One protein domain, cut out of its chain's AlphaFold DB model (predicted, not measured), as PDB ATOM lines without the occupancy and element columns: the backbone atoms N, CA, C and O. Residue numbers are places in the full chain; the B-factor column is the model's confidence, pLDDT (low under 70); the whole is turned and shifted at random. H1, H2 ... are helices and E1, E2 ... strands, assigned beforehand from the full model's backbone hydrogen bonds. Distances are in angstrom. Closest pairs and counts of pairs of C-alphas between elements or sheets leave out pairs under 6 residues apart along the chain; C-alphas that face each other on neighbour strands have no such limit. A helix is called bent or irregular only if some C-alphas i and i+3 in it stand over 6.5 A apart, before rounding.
ATOM      1  N   GLU A  14     189.069 149.936 204.286       85.19
ATOM      2  CA  GLU A  14     189.974 150.290 203.201       85.19
ATOM      3  C   GLU A  14     189.919 149.199 202.126       85.19
ATOM      4  O   GLU A  14     190.207 148.033 202.391       85.19
ATOM      5  N   VAL A  15     189.513 149.581 200.912       87.75
ATOM      6  CA  VAL A  15     189.265 148.658 199.797       87.75
ATOM      7  C   VAL A  15     190.337 148.826 198.727       87.75
ATOM      8  O   VAL A  15     190.532 149.919 198.191       87.75
ATOM      9  N   TYR A  16     190.988 147.722 198.377       90.25
ATOM     10  CA  TYR A  16     191.944 147.622 197.284       90.25
ATOM     11  C   TYR A  16     191.216 147.062 196.069       90.25
ATOM     12  O   TYR A  16     190.606 145.994 196.133       90.25
ATOM     13  N   PHE A  17     191.254 147.785 194.956       93.38
ATOM     14  CA  PHE A  17     190.479 147.442 193.769       93.38
ATOM     15  C   PHE A  17     191.277 147.644 192.483       93.38
ATOM     16  O   PHE A  17     192.249 148.400 192.437       93.38
ATOM     17  N   THR A  18     190.811 147.004 191.418       93.44
ATOM     18  CA  THR A  18     191.206 147.298 190.039       93.44
ATOM     19  C   THR A  18     189.985 147.733 189.234       93.44
ATOM     20  O   THR A  18     188.846 147.412 189.578       93.44
ATOM     21  N   ALA A  19     190.205 148.514 188.177       93.75
ATOM     22  CA  ALA A  19     189.146 148.982 187.293       93.75
ATOM     23  C   ALA A  19     189.486 148.652 185.838       93.75
ATOM     24  O   ALA A  19     190.628 148.813 185.409       93.75
ATOM     25  N   SER A  20     188.484 148.227 185.072       93.94
ATOM     26  CA  SER A  20     188.607 147.923 183.644       93.94
ATOM     27  C   SER A  20     187.401 148.446 182.870       93.94
ATOM     28  O   SER A  20     186.324 148.653 183.434       93.94
ATOM     29  N   ARG A  21     187.557 148.657 181.562       93.62
ATOM     30  CA  ARG A  21     186.434 149.000 180.687       93.62
ATOM     31  C   ARG A  21     185.491 147.809 180.557       93.62
ATOM     32  O   ARG A  21     185.928 146.692 180.290       93.62
ATOM     33  N   ALA A  22     184.196 148.063 180.705       92.88
ATOM     34  CA  ALA A  22     183.189 147.081 180.345       92.88
ATOM     35  C   ALA A  22     182.988 147.053 178.823       92.88
ATOM     36  O   ALA A  22     183.294 148.016 178.114       92.88
ATOM     37  N   THR A  23     182.405 145.965 178.320       90.19
ATOM     38  CA  THR A  23     181.984 145.853 176.914       90.19
ATOM     39  C   THR A  23     180.917 146.898 176.566       90.19
ATOM     40  O   THR A  23     180.851 147.387 175.439       90.19
ATOM     41  N   LYS A  24     180.095 147.294 177.549       93.25
ATOM     42  CA  LYS A  24     179.086 148.346 177.396       93.25
ATOM     43  C   LYS A  24     179.732 149.733 177.465       93.25
ATOM     44  O   LYS A  24     180.415 150.074 178.430       93.25
ATOM     45  N   ARG A  25     179.462 150.565 176.455       88.31
ATOM     46  CA  ARG A  25     179.984 151.938 176.366       88.31
ATOM     47  C   ARG A  25     179.583 152.762 177.595       88.31
ATOM     48  O   ARG A  25     178.418 152.783 177.978       88.31
ATOM     49  N   GLY A  26     180.560 153.463 178.173       87.81
ATOM     50  CA  GLY A  26     180.357 154.336 179.334       87.81
ATOM     51  C   GLY A  26     180.266 153.607 180.677       87.81
ATOM     52  O   GLY A  26     180.026 154.260 181.686       87.81
ATOM     53  N   VAL A  27     180.472 152.287 180.707       93.50
ATOM     54  CA  VAL A  27     180.438 151.479 181.932       93.50
ATOM     55  C   VAL A  27     181.836 150.941 182.248       93.50
ATOM     56  O   VAL A  27     182.623 150.629 181.350       93.50
ATOM     57  N   LEU A  28     182.143 150.842 183.539       93.81
ATOM     58  CA  LEU A  28     183.371 150.249 184.057       93.81
ATOM     59  C   LEU A  28     183.053 149.013 184.887       93.81
ATOM     60  O   LEU A  28     182.046 148.969 185.589       93.81
ATOM     61  N   ASN A  29     183.971 148.060 184.847       94.19
ATOM     62  CA  ASN A  29     184.047 146.973 185.805       94.19
ATOM     63  C   ASN A  29     184.955 147.412 186.957       94.19
ATOM     64  O   ASN A  29     186.072 147.878 186.712       94.19
ATOM     65  N   LEU A  30     184.484 147.254 188.193       94.19
ATOM     66  CA  LEU A  30     185.264 147.486 189.404       94.19
ATOM     67  C   LEU A  30     185.430 146.149 190.126       94.19
ATOM     68  O   LEU A  30     184.440 145.546 190.533       94.19
ATOM     69  N   PHE A  31     186.667 145.686 190.266       94.06
ATOM     70  CA  PHE A  31     186.981 144.416 190.914       94.06
ATOM     71  C   PHE A  31     187.639 144.692 192.258       94.06
ATOM     72  O   PHE A  31     188.705 145.307 192.315       94.06
ATOM     73  N   VAL A  32     186.996 144.258 193.339       92.31
ATOM     74  CA  VAL A  32     187.572 144.323 194.683       92.31
ATOM     75  C   VAL A  32     188.571 143.181 194.832       92.31
ATOM     76  O   VAL A  32     188.200 142.018 194.710       92.31
ATOM     77  N   GLN A  33     189.831 143.520 195.091       92.25
ATOM     78  CA  GLN A  33     190.911 142.555 195.303       92.25
ATOM     79  C   GLN A  33     190.993 142.140 196.771       92.25
ATOM     80  O   GLN A  33     191.174 140.968 197.083       92.25
ATOM     81  N   SER A  34     190.862 143.110 197.674       88.88
ATOM     82  CA  SER A  34     190.834 142.889 199.117       88.88
ATOM     83  C   SER A  34     190.184 144.072 199.828       88.88
ATOM     84  O   SER A  34     190.132 145.188 199.303       88.88
ATOM     85  N   ALA A  35     189.666 143.830 201.029       87.69
ATOM     86  CA  ALA A  35     189.100 144.857 201.891       87.69
ATOM     87  C   ALA A  35     189.528 144.585 203.332       87.69
ATOM     88  O   ALA A  35     189.385 143.464 203.818       87.69
ATOM     89  N   TYR A  36     190.051 145.606 204.001       84.75
ATOM     90  CA  TYR A  36     190.527 145.506 205.377       84.75
ATOM     91  C   TYR A  36     189.789 146.490 206.265       84.75
ATOM     92  O   TYR A  36     189.483 147.611 205.854       84.75
ATOM     93  N   VAL A  37     189.541 146.074 207.503       82.19
ATOM     94  CA  VAL A  37     189.019 146.958 208.538       82.19
ATOM     95  C   VAL A  37     190.056 148.032 208.853       82.19
ATOM     96  O   VAL A  37     191.237 147.755 209.078       82.19
ATOM     97  N   ARG A  38     189.608 149.284 208.859       74.00
ATOM     98  CA  ARG A  38     190.452 150.445 209.089       74.00
ATOM     99  C   ARG A  38     190.673 150.638 210.589       74.00
ATOM    100  O   ARG A  38     189.966 151.394 211.244       74.00
ATOM    101  N   ASP A  39     191.666 149.947 211.135       72.56
ATOM    102  CA  ASP A  39     192.046 150.112 212.540       72.56
ATOM    103  C   ASP A  39     192.946 151.348 212.753       72.56
ATOM    104  O   ASP A  39     193.781 151.689 211.905       72.56
ATOM    105  N   ARG A  40     192.805 152.037 213.898       62.72
ATOM    106  CA  ARG A  40     193.612 153.232 214.230       62.72
ATOM    107  C   ARG A  40     195.115 152.932 214.275       62.72
ATOM    108  O   ARG A  40     195.896 153.835 213.970       62.72
ATOM    109  N   SER A  41     195.506 151.699 214.592       61.94
ATOM    110  CA  SER A  41     196.898 151.245 214.639       61.94
ATOM    111  C   SER A  41     197.512 151.081 213.238       61.94
ATOM    112  O   SER A  41     198.693 151.352 213.026       61.94
ATOM    113  N   HIS A  42     196.697 150.769 212.222       57.34
ATOM    114  CA  HIS A  42     197.143 150.576 210.834       57.34
ATOM    115  C   HIS A  42     197.232 151.865 209.999       57.34
ATOM    116  O   HIS A  42     197.582 151.815 208.817       57.34
ATOM    117  N   LYS A  43     197.012 153.048 210.598       56.31
ATOM    118  CA  LYS A  43     197.208 154.346 209.916       56.31
ATOM    119  C   LYS A  43     198.613 154.520 209.315       56.31
ATOM    120  O   LYS A  43     198.773 155.329 208.401       56.31
ATOM    121  N   GLY A  44     199.609 153.778 209.804       57.81
ATOM    122  CA  GLY A  44     200.997 153.834 209.340       57.81
ATOM    123  C   GLY A  44     201.271 153.202 207.969       57.81
ATOM    124  O   GLY A  44     202.280 153.543 207.361       57.81
ATOM    125  N   ASN A  45     200.392 152.333 207.449       61.53
ATOM    126  CA  ASN A  45     200.658 151.613 206.193       61.53
ATOM    127  C   ASN A  45     200.245 152.388 204.928       61.53
ATOM    128  O   ASN A  45     200.423 151.914 203.806       61.53
ATOM    129  N   ARG A  46     199.685 153.596 205.078       66.12
ATOM    130  CA  ARG A  46     199.292 154.399 203.920       66.12
ATOM    131  C   ARG A  46     200.546 154.980 203.256       66.12
ATOM    132  O   ARG A  46     201.305 155.686 203.924       66.12
ATOM    133  N   PRO A  47     200.770 154.754 201.948       68.56
ATOM    134  CA  PRO A  47     201.919 155.329 201.267       68.56
ATOM    135  C   PRO A  47     201.892 156.856 201.401       68.56
ATOM    136  O   PRO A  47     200.856 157.483 201.183       68.56
ATOM    137  N   LYS A  48     203.044 157.469 201.710       71.75
ATOM    138  CA  LYS A  48     203.206 158.931 201.889       71.75
ATOM    139  C   LYS A  48     202.983 159.756 200.603       71.75
ATOM    140  O   LYS A  48     203.294 160.942 200.563       71.75
ATOM    141  N   ARG A  49     202.479 159.137 199.533       74.62
ATOM    142  CA  ARG A  49     202.246 159.758 198.225       74.62
ATOM    143  C   ARG A  49     200.915 160.512 198.223       74.62
ATOM    144  O   ARG A  49     199.971 160.133 198.919       74.62
ATOM    145  N   LYS A  50     200.804 161.555 197.394       77.44
ATOM    146  CA  LYS A  50     199.519 162.239 197.181       77.44
ATOM    147  C   LYS A  50     198.495 161.243 196.612       77.44
ATOM    148  O   LYS A  50     198.790 160.604 195.599       77.44
ATOM    149  N   PRO A  51     197.306 161.096 197.223       81.81
ATOM    150  CA  PRO A  51     196.309 160.152 196.740       81.81
ATOM    151  C   PRO A  51     195.747 160.612 195.391       81.81
ATOM    152  O   PRO A  51     195.351 161.770 195.231       81.81
ATOM    153  N   ILE A  52     195.654 159.689 194.436       85.62
ATOM    154  CA  ILE A  52     194.878 159.903 193.212       85.62
ATOM    155  C   ILE A  52     193.404 159.714 193.570       85.62
ATOM    156  O   ILE A  52     193.022 158.724 194.193       85.62
ATOM    157  N   ARG A  53     192.559 160.678 193.200       90.12
ATOM    158  CA  ARG A  53     191.120 160.607 193.483       90.12
ATOM    159  C   ARG A  53     190.471 159.501 192.646       90.12
ATOM    160  O   ARG A  53     190.785 159.367 191.466       90.12
ATOM    161  N   LEU A  54     189.503 158.785 193.223       91.19
ATOM    162  CA  LEU A  54     188.781 157.690 192.555       91.19
ATOM    163  C   LEU A  54     188.257 158.088 191.166       91.19
ATOM    164  O   LEU A  54     188.492 157.376 190.198       91.19
ATOM    165  N   HIS A  55     187.618 159.254 191.030       92.06
ATOM    166  CA  HIS A  55     187.079 159.693 189.737       92.06
ATOM    167  C   HIS A  55     188.152 159.875 188.653       92.06
ATOM    168  O   HIS A  55     187.853 159.681 187.480       92.06
ATOM    169  N   VAL A  56     189.394 160.217 189.019       93.00
ATOM    170  CA  VAL A  56     190.506 160.334 188.061       93.00
ATOM    171  C   VAL A  56     190.876 158.955 187.532       93.00
ATOM    172  O   VAL A  56     191.067 158.801 186.328       93.00
ATOM    173  N   ILE A  57     190.927 157.955 188.417       92.88
ATOM    174  CA  ILE A  57     191.177 156.556 188.053       92.88
ATOM    175  C   ILE A  57     190.096 156.096 187.073       92.88
ATOM    176  O   ILE A  57     190.410 155.703 185.956       92.88
ATOM    177  N   LEU A  58     188.823 156.244 187.452       93.62
ATOM    178  CA  LEU A  58     187.687 155.800 186.641       93.62
ATOM    179  C   LEU A  58     187.621 156.517 185.284       93.62
ATOM    180  O   LEU A  58     187.474 155.868 184.248       93.62
ATOM    181  N   HIS A  59     187.770 157.845 185.260       94.56
ATOM    182  CA  HIS A  59     187.760 158.610 184.014       94.56
ATOM    183  C   HIS A  59     188.887 158.168 183.077       94.56
ATOM    184  O   HIS A  59     188.626 157.873 181.913       94.56
ATOM    185  N   ASN A  60     190.118 158.058 183.586       94.69
ATOM    186  CA  ASN A  60     191.264 157.623 182.792       94.69
ATOM    187  C   ASN A  60     191.083 156.195 182.260       94.69
ATOM    188  O   ASN A  60     191.350 155.958 181.083       94.69
ATOM    189  N   THR A  61     190.548 155.271 183.066       93.88
ATOM    190  CA  THR A  61     190.199 153.920 182.601       93.88
ATOM    191  C   THR A  61     189.153 153.968 181.484       93.88
ATOM    192  O   THR A  61     189.318 153.289 180.471       93.88
ATOM    193  N   LEU A  62     188.112 154.806 181.599       93.44
ATOM    194  CA  LEU A  62     187.094 154.963 180.550       93.44
ATOM    195  C   LEU A  62     187.697 155.440 179.228       93.44
ATOM    196  O   LEU A  62     187.347 154.902 178.179       93.44
ATOM    197  N   ILE A  63     188.606 156.413 179.257       93.88
ATOM    198  CA  ILE A  63     189.217 156.980 178.044       93.88
ATOM    199  C   ILE A  63     190.493 156.248 177.593       93.88
ATOM    200  O   ILE A  63     191.148 156.698 176.659       93.88
ATOM    201  N   ASN A  64     190.837 155.121 178.228       90.25
ATOM    202  CA  ASN A  64     192.055 154.345 177.970       90.25
ATOM    203  C   ASN A  64     193.356 155.163 178.109       90.25
ATOM    204  O   ASN A  64     194.308 155.003 177.345       90.25
TER     205      ASN A  64
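Overview. This is residues 14 to 64 of the 72 residues of an uncharacterized protein of Burkholderia ubonensis (UniProt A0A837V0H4). A long, narrow hairpin of two strands, E1 and E2, makes the longest axis, and the short helix H2 packs on its turn end with residues 57 to 62. From the other end of the hairpin the chain runs through the small, irregular helix H1 and back to H2 in a wide arc, residues 40 to 56, which stands free. The printed part has 51 residues, with two named strands and then two named helices in the order E1, E2, H1, H2; the sheet, E1 - E2, is antiparallel and the class is mixed. It is loose, with a radius of gyration of the C-alphas of 13.6 A, and only just flat, spanning 42 by 21 by 11 A.

Arrangement. E1, residues 14 to 21, and E2, residues 28 to 37, are antiparallel neighbours in a hairpin, at 168 degrees between their directions. N 14 and O 36, 2.8 A apart, and N 20 and O 29, 2.9 A apart, are within hydrogen-bond range. E2 bends by 59 degrees at residue 33. H2, residues 54 to 62, has 7 pairs of C-alphas within 8 A of E1, the closest being Arg 21 and Leu 62 at 6.0 A. Its closest C-alphas to E2 are those of Leu 62 and Leu 28, 7.0 A apart. H1, residues 40 to 45, is apart from E1 and from H2. In H2 every O i to N i+4 pair is within hydrogen-bond range; in H1 0 of 2 are, and 1 of 3 O i to N i+3 pairs.

Along the chain. E1 begins at C-alpha 14, (189.974, 150.290, 203.201), and is 22.8 A long. E2 is 25.3 A long and ends at C-alpha 37, (189.019, 146.958, 208.538). H1 is irregular, with C-alphas 41 and 44 lying 7.2 A apart. H2 is 12.4 A long and ends at C-alpha 62, (187.094, 154.963, 180.550).

Size, cuts and confidence. The C-alphas of Arg 25 and Ser 41 are the two farthest apart, at 41.8 A. The printed part has no cut, and no link is long. The model's confidence is low, with pLDDT under 70, at residues 40 to 47; the mean of the printed part is 84.8.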